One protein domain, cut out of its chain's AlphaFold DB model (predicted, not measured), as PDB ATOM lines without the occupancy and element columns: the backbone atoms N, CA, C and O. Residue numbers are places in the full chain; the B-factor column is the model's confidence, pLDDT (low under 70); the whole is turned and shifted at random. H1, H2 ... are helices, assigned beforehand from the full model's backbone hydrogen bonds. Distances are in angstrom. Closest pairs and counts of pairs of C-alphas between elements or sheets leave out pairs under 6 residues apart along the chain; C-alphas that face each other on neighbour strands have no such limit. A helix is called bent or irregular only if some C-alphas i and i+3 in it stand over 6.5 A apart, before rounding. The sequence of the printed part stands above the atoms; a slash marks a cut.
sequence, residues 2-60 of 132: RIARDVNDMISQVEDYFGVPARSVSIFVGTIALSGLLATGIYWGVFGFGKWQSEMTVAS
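What this domain is: This is residues 2 to 60 of the 132 residues of the protein "Magnetosome protein Mad4" of delta proteobacterium ML-1 (UniProt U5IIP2). What does the model look like? It is a wide, open bracket: the long arm H2a makes the bar, H1 forms a corner at one end of it, and H2b turns off at the other end. What is it built of? The printed part has 59 residues with two named helices, H1 and then the bent H2, and no named strand; the class is all helix. How large is it? It is extended, with a radius of gyration of the C-alphas of 18.3 A and spans of 46 by 22 by 20 A.

How they stand to each other: How does H1, residues 2 to 18, stand to H2, residues 22 to 60? H2 was assigned as one helix by its hydrogen bonds but is bent, with C-alphas 46 and 49 9.3 A apart; its arms are H2a, residues 22 to 46, and H2b, residues 49 to 60. H1 touches H2a with residues 11 to 15 alone, about perpendicular at 78 degrees; the closest C-alphas, of Glu 15 and Ala 22, are 5.8 A apart. Where is H2b? It is close to but not clearly touching H2a, about perpendicular at 77 degrees, with the closest C-alphas, of Trp 44 and Trp 52, 8.0 A apart. H2b and H1 are apart. Are the helix backbones complete? Every O i to N i+4 pair is within hydrogen-bond range in H2a and H2b, and 12 of 13 are in H1.

Where its parts are: Where does H1 run? It begins at C-alpha 2 (-34.629, 52.980, -47.095) and is 25.1 A long. Where are the arms? H2a spans 35.7 A to C-alpha 46 (-39.087, 14.612, -25.675), and H2b spans 16.7 A to C-alpha 60 (-47.130, 32.178, -12.990).

The domain as a whole: Which C-alphas are farthest apart? Those of Asp 16 and Gly 50, at 46.4 A. Is anything missing or uncertain? The printed part has no cut, and H1 to H2 is a tight link. The mean pLDDT of the printed part is 83.4, and residue 60 is under 70.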
ATOM      1  N   ARG A   2     -35.179  52.287 -48.288       73.56
ATOM      2  CA  ARG A   2     -34.629  52.980 -47.095       73.56
ATOM      3  C   ARG A   2     -34.114  52.025 -46.009       73.56
ATOM      4  O   ARG A   2     -32.977  52.157 -45.595       73.56
ATOM      5  N   ILE A   3     -34.886  50.983 -45.698       74.44
ATOM      6  CA  ILE A   3     -34.563  50.009 -44.638       74.44
ATOM      7  C   ILE A   3     -33.199  49.328 -44.853       74.44
ATOM      8  O   ILE A   3     -32.425  49.178 -43.919       74.44
ATOM      9  N   ALA A   4     -32.866  48.956 -46.093       73.88
ATOM     10  CA  ALA A   4     -31.584  48.315 -46.395       73.88
ATOM     11  C   ALA A   4     -30.376  49.252 -46.204       73.88
ATOM     12  O   ALA A   4     -29.264  48.783 -45.995       73.88
ATOM     13  N   ARG A   5     -30.595  50.569 -46.287       78.75
ATOM     14  CA  ARG A   5     -29.553  51.572 -46.078       78.75
ATOM     15  C   ARG A   5     -29.317  51.792 -44.582       78.75
ATOM     16  O   ARG A   5     -28.180  51.708 -44.146       78.75
ATOM     17  N   ASP A   6     -30.400  51.905 -43.811       81.81
ATOM     18  CA  ASP A   6     -30.338  52.057 -42.352       81.81
ATOM     19  C   ASP A   6     -29.648  50.858 -41.673       81.81
ATOM     20  O   ASP A   6     -28.870  51.023 -40.737       81.81
ATOM     21  N   VAL A   7     -29.883  49.640 -42.173       79.88
ATOM     22  CA  VAL A   7     -29.241  48.425 -41.645       79.88
ATOM     23  C   VAL A   7     -27.729  48.421 -41.899       79.88
ATOM     24  O   VAL A   7     -26.970  48.061 -41.004       79.88
ATOM     25  N   ASN A   8     -27.275  48.848 -43.080       82.44
ATOM     26  CA  ASN A   8     -25.841  48.934 -43.371       82.44
ATOM     27  C   ASN A   8     -25.142  50.000 -42.513       82.44
ATOM     28  O   ASN A   8     -24.020  49.772 -42.057       82.44
ATOM     29  N   ASP A   9     -25.812  51.120 -42.236       84.31
ATOM     30  CA  ASP A   9     -25.264  52.171 -41.372       84.31
ATOM     31  C   ASP A   9     -25.120  51.687 -39.918       84.31
ATOM     32  O   ASP A   9     -24.105  51.950 -39.274       84.31
ATOM     33  N   MET A  10     -26.083  50.907 -39.412       77.25
ATOM     34  CA  MET A  10     -25.982  50.278 -38.087       77.25
ATOM     35  C   MET A  10     -24.854  49.243 -38.011       77.25
ATOM     36  O   MET A  10     -24.128  49.201 -37.020       77.25
ATOM     37  N   ILE A  11     -24.693  48.416 -39.050       79.50
ATOM     38  CA  ILE A  11     -23.627  47.404 -39.118       79.50
ATOM     39  C   ILE A  11     -22.251  48.072 -39.042       79.50
ATOM     40  O   ILE A  11     -21.411  47.642 -38.257       79.50
ATOM     41  N   SER A  12     -22.063  49.153 -39.798       80.44
ATOM     42  CA  SER A  12     -20.805  49.904 -39.840       80.44
ATOM     43  C   SER A  12     -20.460  50.508 -38.474       80.44
ATOM     44  O   SER A  12     -19.337  50.372 -38.001       80.44
ATOM     45  N   GLN A  13     -21.445  51.094 -37.781       83.62
ATOM     46  CA  GLN A  13     -21.236  51.622 -36.429       83.62
ATOM     47  C   GLN A  13     -20.806  50.524 -35.449       83.62
ATOM     48  O   GLN A  13     -19.890  50.727 -34.661       83.62
ATOM     49  N   VAL A  14     -21.433  49.347 -35.494       76.50
ATOM     50  CA  VAL A  14     -21.070  48.230 -34.604       76.50
ATOM     51  C   VAL A  14     -19.637  47.748 -34.860       76.50
ATOM     52  O   VAL A  14     -18.927  47.451 -33.897       76.50
ATOM     53  N   GLU A  15     -19.192  47.697 -36.119       81.69
ATOM     54  CA  GLU A  15     -17.804  47.344 -36.459       81.69
ATOM     55  C   GLU A  15     -16.801  48.357 -35.891       81.69
ATOM     56  O   GLU A  15     -15.808  47.943 -35.290       81.69
ATOM     57  N   ASP A  16     -17.098  49.655 -35.982       85.00
ATOM     58  CA  ASP A  16     -16.245  50.723 -35.443       85.00
ATOM     59  C   ASP A  16     -16.174  50.710 -33.906       85.00
ATOM     60  O   ASP A  16     -15.115  50.952 -33.328       85.00
ATOM     61  N   TYR A  17     -17.281  50.397 -33.224       82.44
ATOM     62  CA  TYR A  17     -17.326  50.365 -31.757       82.44
ATOM     63  C   TYR A  17     -16.595  49.162 -31.152       82.44
ATOM     64  O   TYR A  17     -15.953  49.295 -30.110       82.44
ATOM     65  N   PHE A  18     -16.719  47.982 -31.763       81.19
ATOM     66  CA  PHE A  18     -16.160  46.746 -31.205       81.19
ATOM     67  C   PHE A  18     -14.823  46.344 -31.836       81.19
ATOM     68  O   PHE A  18     -14.131  45.494 -31.280       81.19
ATOM     69  N   GLY A  19     -14.447  46.923 -32.982       85.81
ATOM     70  CA  GLY A  19     -13.243  46.539 -33.726       85.81
ATOM     71  C   GLY A  19     -13.287  45.097 -34.244       85.81
ATOM     72  O   GLY A  19     -12.249  44.510 -34.545       85.81
ATOM     73  N   VAL A  20     -14.480  44.497 -34.312       84.88
ATOM     74  CA  VAL A  20     -14.704  43.111 -34.738       84.88
ATOM     75  C   VAL A  20     -15.607  43.117 -35.971       84.88
ATOM     76  O   VAL A  20     -16.636  43.791 -35.950       84.88
ATOM     77  N   PRO A  21     -15.288  42.342 -37.025       86.12
ATOM     78  CA  PRO A  21     -16.131  42.265 -38.214       86.12
ATOM     79  C   PRO A  21     -17.536  41.754 -37.867       86.12
ATOM     80  O   PRO A  21     -17.695  40.691 -37.249       86.12
ATOM     81  N   ALA A  22     -18.572  42.457 -38.324       80.62
ATOM     82  CA  ALA A  22     -19.977  42.170 -38.037       80.62
ATOM     83  C   ALA A  22     -20.401  40.787 -38.538       80.62
ATOM     84  O   ALA A  22     -21.285  40.139 -37.970       80.62
ATOM     85  N   ARG A  23     -19.726  40.278 -39.573       83.25
ATOM     86  CA  ARG A  23     -19.900  38.904 -40.050       83.25
ATOM     87  C   ARG A  23     -19.579  37.870 -38.965       83.25
ATOM     88  O   ARG A  23     -20.321  36.908 -38.815       83.25
ATOM     89  N   SER A  24     -18.519  38.065 -38.187       84.44
ATOM     90  CA  SER A  24     -18.160  37.142 -37.103       84.44
ATOM     91  C   SER A  24     -19.139  37.242 -35.935       84.44
ATOM     92  O   SER A  24     -19.560  36.220 -35.395       84.44
ATOM     93  N   VAL A  25     -19.567  38.461 -35.592       86.25
ATOM     94  CA  VAL A  25     -20.554  38.706 -34.526       86.25
ATOM     95  C   VAL A  25     -21.904  38.077 -34.874       86.25
ATOM     96  O   VAL A  25     -22.483  37.366 -34.058       86.25
ATOM     97  N   SER A  26     -22.388  38.273 -36.100       86.62
ATOM     98  CA  SER A  26     -23.655  37.688 -36.557       86.62
ATOM     99  C   SER A  26     -23.625  36.160 -36.587       86.62
ATOM    100  O   SER A  26     -24.601  35.537 -36.172       86.62
ATOM    101  N   ILE A  27     -22.510  35.540 -36.992       92.75
ATOM    102  CA  ILE A  27     -22.343  34.079 -36.919       92.75
ATOM    103  C   ILE A  27     -22.381  33.607 -35.463       92.75
ATOM    104  O   ILE A  27     -23.071  32.637 -35.153       92.75
ATOM    105  N   PHE A  28     -21.689  34.294 -34.554       90.62
ATOM    106  CA  PHE A  28     -21.671  33.939 -33.136       90.62
ATOM    107  C   PHE A  28     -23.063  34.036 -32.497       90.62
ATOM    108  O   PHE A  28     -23.562  33.055 -31.943       90.62
ATOM    109  N   VAL A  29     -23.729  35.184 -32.644       91.44
ATOM    110  CA  VAL A  29     -25.093  35.414 -32.138       91.44
ATOM    111  C   VAL A  29     -26.075  34.426 -32.766       91.44
ATOM    112  O   VAL A  29     -26.897  33.839 -32.062       91.44
ATOM    113  N   GLY A  30     -25.951  34.182 -34.071       93.69
ATOM    114  CA  GLY A  30     -26.752  33.195 -34.787       93.69
ATOM    115  C   GLY A  30     -26.564  31.786 -34.230       93.69
ATOM    116  O   GLY A  30     -27.543  31.070 -34.048       93.69
ATOM    117  N   THR A  31     -25.335  31.404 -33.881       95.62
ATOM    118  CA  THR A  31     -25.032  30.089 -33.292       95.62
ATOM    119  C   THR A  31     -25.638  29.950 -31.898       95.62
ATOM    120  O   THR A  31     -26.237  28.918 -31.594       95.62
ATOM    121  N   ILE A  32     -25.561  30.995 -31.066       95.50
ATOM    122  CA  ILE A  32     -26.206  31.011 -29.744       95.50
ATOM    123  C   ILE A  32     -27.721  30.865 -29.897       95.50
ATOM    124  O   ILE A  32     -28.316  29.981 -29.277       95.50
ATOM    125  N   ALA A  33     -28.343  31.675 -30.755       94.69
ATOM    126  CA  ALA A  33     -29.780  31.614 -30.997       94.69
ATOM    127  C   ALA A  33     -30.207  30.232 -31.518       94.69
ATOM    128  O   ALA A  33     -31.151  29.638 -30.996       94.69
ATOM    129  N   LEU A  34     -29.469  29.679 -32.485       96.00
ATOM    130  CA  LEU A  34     -29.718  28.350 -33.035       96.00
ATOM    131  C   LEU A  34     -29.603  27.267 -31.957       96.00
ATOM    132  O   LEU A  34     -30.459  26.390 -31.893       96.00
ATOM    133  N   SER A  35     -28.588  27.341 -31.092       97.12
ATOM    134  CA  SER A  35     -28.403  26.382 -29.999       97.12
ATOM    135  C   SER A  35     -29.575  26.398 -29.013       97.12
ATOM    136  O   SER A  35     -30.069  25.337 -28.634       97.12
ATOM    137  N   GLY A  36     -30.087  27.587 -28.671       94.50
ATOM    138  CA  GLY A  36     -31.257  27.741 -27.810       94.50
ATOM    139  C   GLY A  36     -32.522  27.172 -28.449       94.50
ATOM    140  O   GLY A  36     -33.275  26.449 -27.793       94.50
ATOM    141  N   LEU A  37     -32.732  27.427 -29.743       94.88
ATOM    142  CA  LEU A  37     -33.858  26.871 -30.495       94.88
ATOM    143  C   LEU A  37     -33.779  25.345 -30.599       94.88
ATOM    144  O   LEU A  37     -34.790  24.675 -30.409       94.88
ATOM    145  N   LEU A  38     -32.592  24.790 -30.844       96.38
ATOM    146  CA  LEU A  38     -32.363  23.345 -30.890       96.38
ATOM    147  C   LEU A  38     -32.645  22.688 -29.541       96.38
ATOM    148  O   LEU A  38     -33.410  21.730 -29.483       96.38
ATOM    149  N   ALA A  39     -32.082  23.220 -28.456       92.69
ATOM    150  CA  ALA A  39     -32.318  22.701 -27.112       92.69
ATOM    151  C   ALA A  39     -33.808  22.755 -26.743       92.69
ATOM    152  O   ALA A  39     -34.365  21.774 -26.249       92.69
ATOM    153  N   THR A  40     -34.473  23.871 -27.054       88.88
ATOM    154  CA  THR A  40     -35.915  24.045 -26.823       88.88
ATOM    155  C   THR A  40     -36.733  23.065 -27.662       88.88
ATOM    156  O   THR A  40     -37.640  22.418 -27.143       88.88
ATOM    157  N   GLY A  41     -36.388  22.897 -28.939       92.50
ATOM    158  CA  GLY A  41     -37.051  21.965 -29.846       92.50
ATOM    159  C   GLY A  41     -36.897  20.509 -29.408       92.50
ATOM    160  O   GLY A  41     -37.877  19.767 -29.406       92.50
ATOM    161  N   ILE A  42     -35.704  20.109 -28.962       93.06
ATOM    162  CA  ILE A  42     -35.451  18.771 -28.410       93.06
ATOM    163  C   ILE A  42     -36.262  18.565 -27.127       93.06
ATOM    164  O   ILE A  42     -36.915  17.534 -26.981       93.06
ATOM    165  N   TYR A  43     -36.278  19.545 -26.218       86.62
ATOM    166  CA  TYR A  43     -37.074  19.473 -24.989       86.62
ATOM    167  C   TYR A  43     -38.566  19.288 -25.293       86.62
ATOM    168  O   TYR A  43     -39.209  18.401 -24.730       86.62
ATOM    169  N   TRP A  44     -39.110  20.071 -26.227       88.56
ATOM    170  CA  TRP A  44     -40.496  19.929 -26.674       88.56
ATOM    171  C   TRP A  44     -40.759  18.591 -27.367       88.56
ATOM    172  O   TRP A  44     -41.820  18.011 -27.155       88.56
ATOM    173  N   GLY A  45     -39.800  18.075 -28.138       89.88
ATOM    174  CA  GLY A  45     -39.901  16.762 -28.774       89.88
ATOM    175  C   GLY A  45     -39.949  15.607 -27.771       89.88
ATOM    176  O   GLY A  45     -40.724  14.676 -27.956       89.88
ATOM    177  N   VAL A  46     -39.161  15.675 -26.692       87.94
ATOM    178  CA  VAL A  46     -39.087  14.612 -25.675       87.94
ATOM    179  C   VAL A  46     -40.260  14.668 -24.694       87.94
ATOM    180  O   VAL A  46     -40.835  13.636 -24.363       87.94
ATOM    181  N   PHE A  47     -40.614  15.857 -24.205       81.69
ATOM    182  CA  PHE A  47     -41.581  16.009 -23.110       81.69
ATOM    183  C   PHE A  47     -42.981  16.445 -23.560       81.69
ATOM    184  O   PHE A  47     -43.919  16.398 -22.762       81.69
ATOM    185  N   GLY A  48     -43.140  16.853 -24.819       76.94
ATOM    186  CA  GLY A  48     -44.393  17.373 -25.353       76.94
ATOM    187  C   GLY A  48     -44.753  18.766 -24.823       76.94
ATOM    188  O   GLY A  48     -44.300  19.222 -23.771       76.94
ATOM    189  N   PHE A  49     -45.628  19.458 -25.554       74.44
ATOM    190  CA  PHE A  49     -46.047  20.829 -25.225       74.44
ATOM    191  C   PHE A  49     -46.829  20.941 -23.901       74.44
ATOM    192  O   PHE A  49     -46.849  21.997 -23.270       74.44
ATOM    193  N   GLY A  50     -47.461  19.849 -23.455       70.44
ATOM    194  CA  GLY A  50     -48.297  19.836 -22.250       70.44
ATOM    195  C   GLY A  50     -47.513  20.041 -20.950       70.44
ATOM    196  O   GLY A  50     -47.991  20.728 -20.046       70.44
ATOM    197  N   LYS A  51     -46.280  19.518 -20.865       70.81
ATOM    198  CA  LYS A  51     -45.434  19.681 -19.672       70.81
ATOM    199  C   LYS A  51     -45.043  21.145 -19.470       70.81
ATOM    200  O   LYS A  51     -45.195  21.672 -18.370       70.81
ATOM    201  N   TRP A  52     -44.660  21.823 -20.552       70.44
ATOM    202  CA  TRP A  52     -44.332  23.250 -20.544       70.44
ATOM    203  C   TRP A  52     -45.502  24.120 -20.066       70.44
ATOM    204  O   TRP A  52     -45.312  25.007 -19.235       70.44
ATOM    205  N   GLN A  53     -46.728  23.834 -20.516       71.19
ATOM    206  CA  GLN A  53     -47.912  24.590 -20.096       71.19
ATOM    207  C   GLN A  53     -48.197  24.416 -18.593       71.19
ATOM    208  O   GLN A  53     -48.557  25.380 -17.908       71.19
ATOM    209  N   SER A  54     -47.988  23.207 -18.060       77.12
ATOM    210  CA  SER A  54     -48.132  22.936 -16.626       77.12
ATOM    211  C   SER A  54     -47.069  23.662 -15.789       77.12
ATOM    212  O   SER A  54     -47.408  24.296 -14.792       77.12
ATOM    213  N   GLU A  55     -45.812  23.675 -16.240       73.62
ATOM    214  CA  GLU A  55     -44.696  24.341 -15.558       73.62
ATOM    215  C   GLU A  55     -44.827  25.872 -15.600       73.62
ATOM    216  O   GLU A  55     -44.650  26.531 -14.575       73.62
ATOM    217  N   MET A  56     -45.251  26.452 -16.728       73.56
ATOM    218  CA  MET A  56     -45.573  27.883 -16.831       73.56
ATOM    219  C   MET A  56     -46.736  28.283 -15.923       73.56
ATOM    220  O   MET A  56     -46.712  29.358 -15.328       73.56
ATOM    221  N   THR A  57     -47.740  27.418 -15.775       77.12
ATOM    222  CA  THR A  57     -48.863  27.661 -14.859       77.12
ATOM    223  C   THR A  57     -48.411  27.641 -13.399       77.12
ATOM    224  O   THR A  57     -48.916  28.407 -12.583       77.12
ATOM    225  N   VAL A  58     -47.451  26.786 -13.041       76.62
ATOM    226  CA  VAL A  58     -46.857  26.776 -11.696       76.62
ATOM    227  C   VAL A  58     -46.003  28.025 -11.475       76.62
ATOM    228  O   VAL A  58     -46.162  28.687 -10.451       76.62
ATOM    229  N   ALA A  59     -45.166  28.403 -12.442       73.81
ATOM    230  CA  ALA A  59     -44.330  29.596 -12.354       73.81
ATOM    231  C   ALA A  59     -45.163  30.886 -12.255       73.81
ATOM    232  O   ALA A  59     -44.885  31.729 -11.405       73.81
ATOM    233  N   SER A  60     -46.229  31.021 -13.052       66.62
ATOM    234  CA  SER A  60     -47.130  32.178 -12.990       66.62
ATOM    235  C   SER A  60     -47.895  32.235 -11.673       66.62
ATOM    236  O   SER A  60     -48.038  33.313 -11.107       66.62
TER     237      SER A  60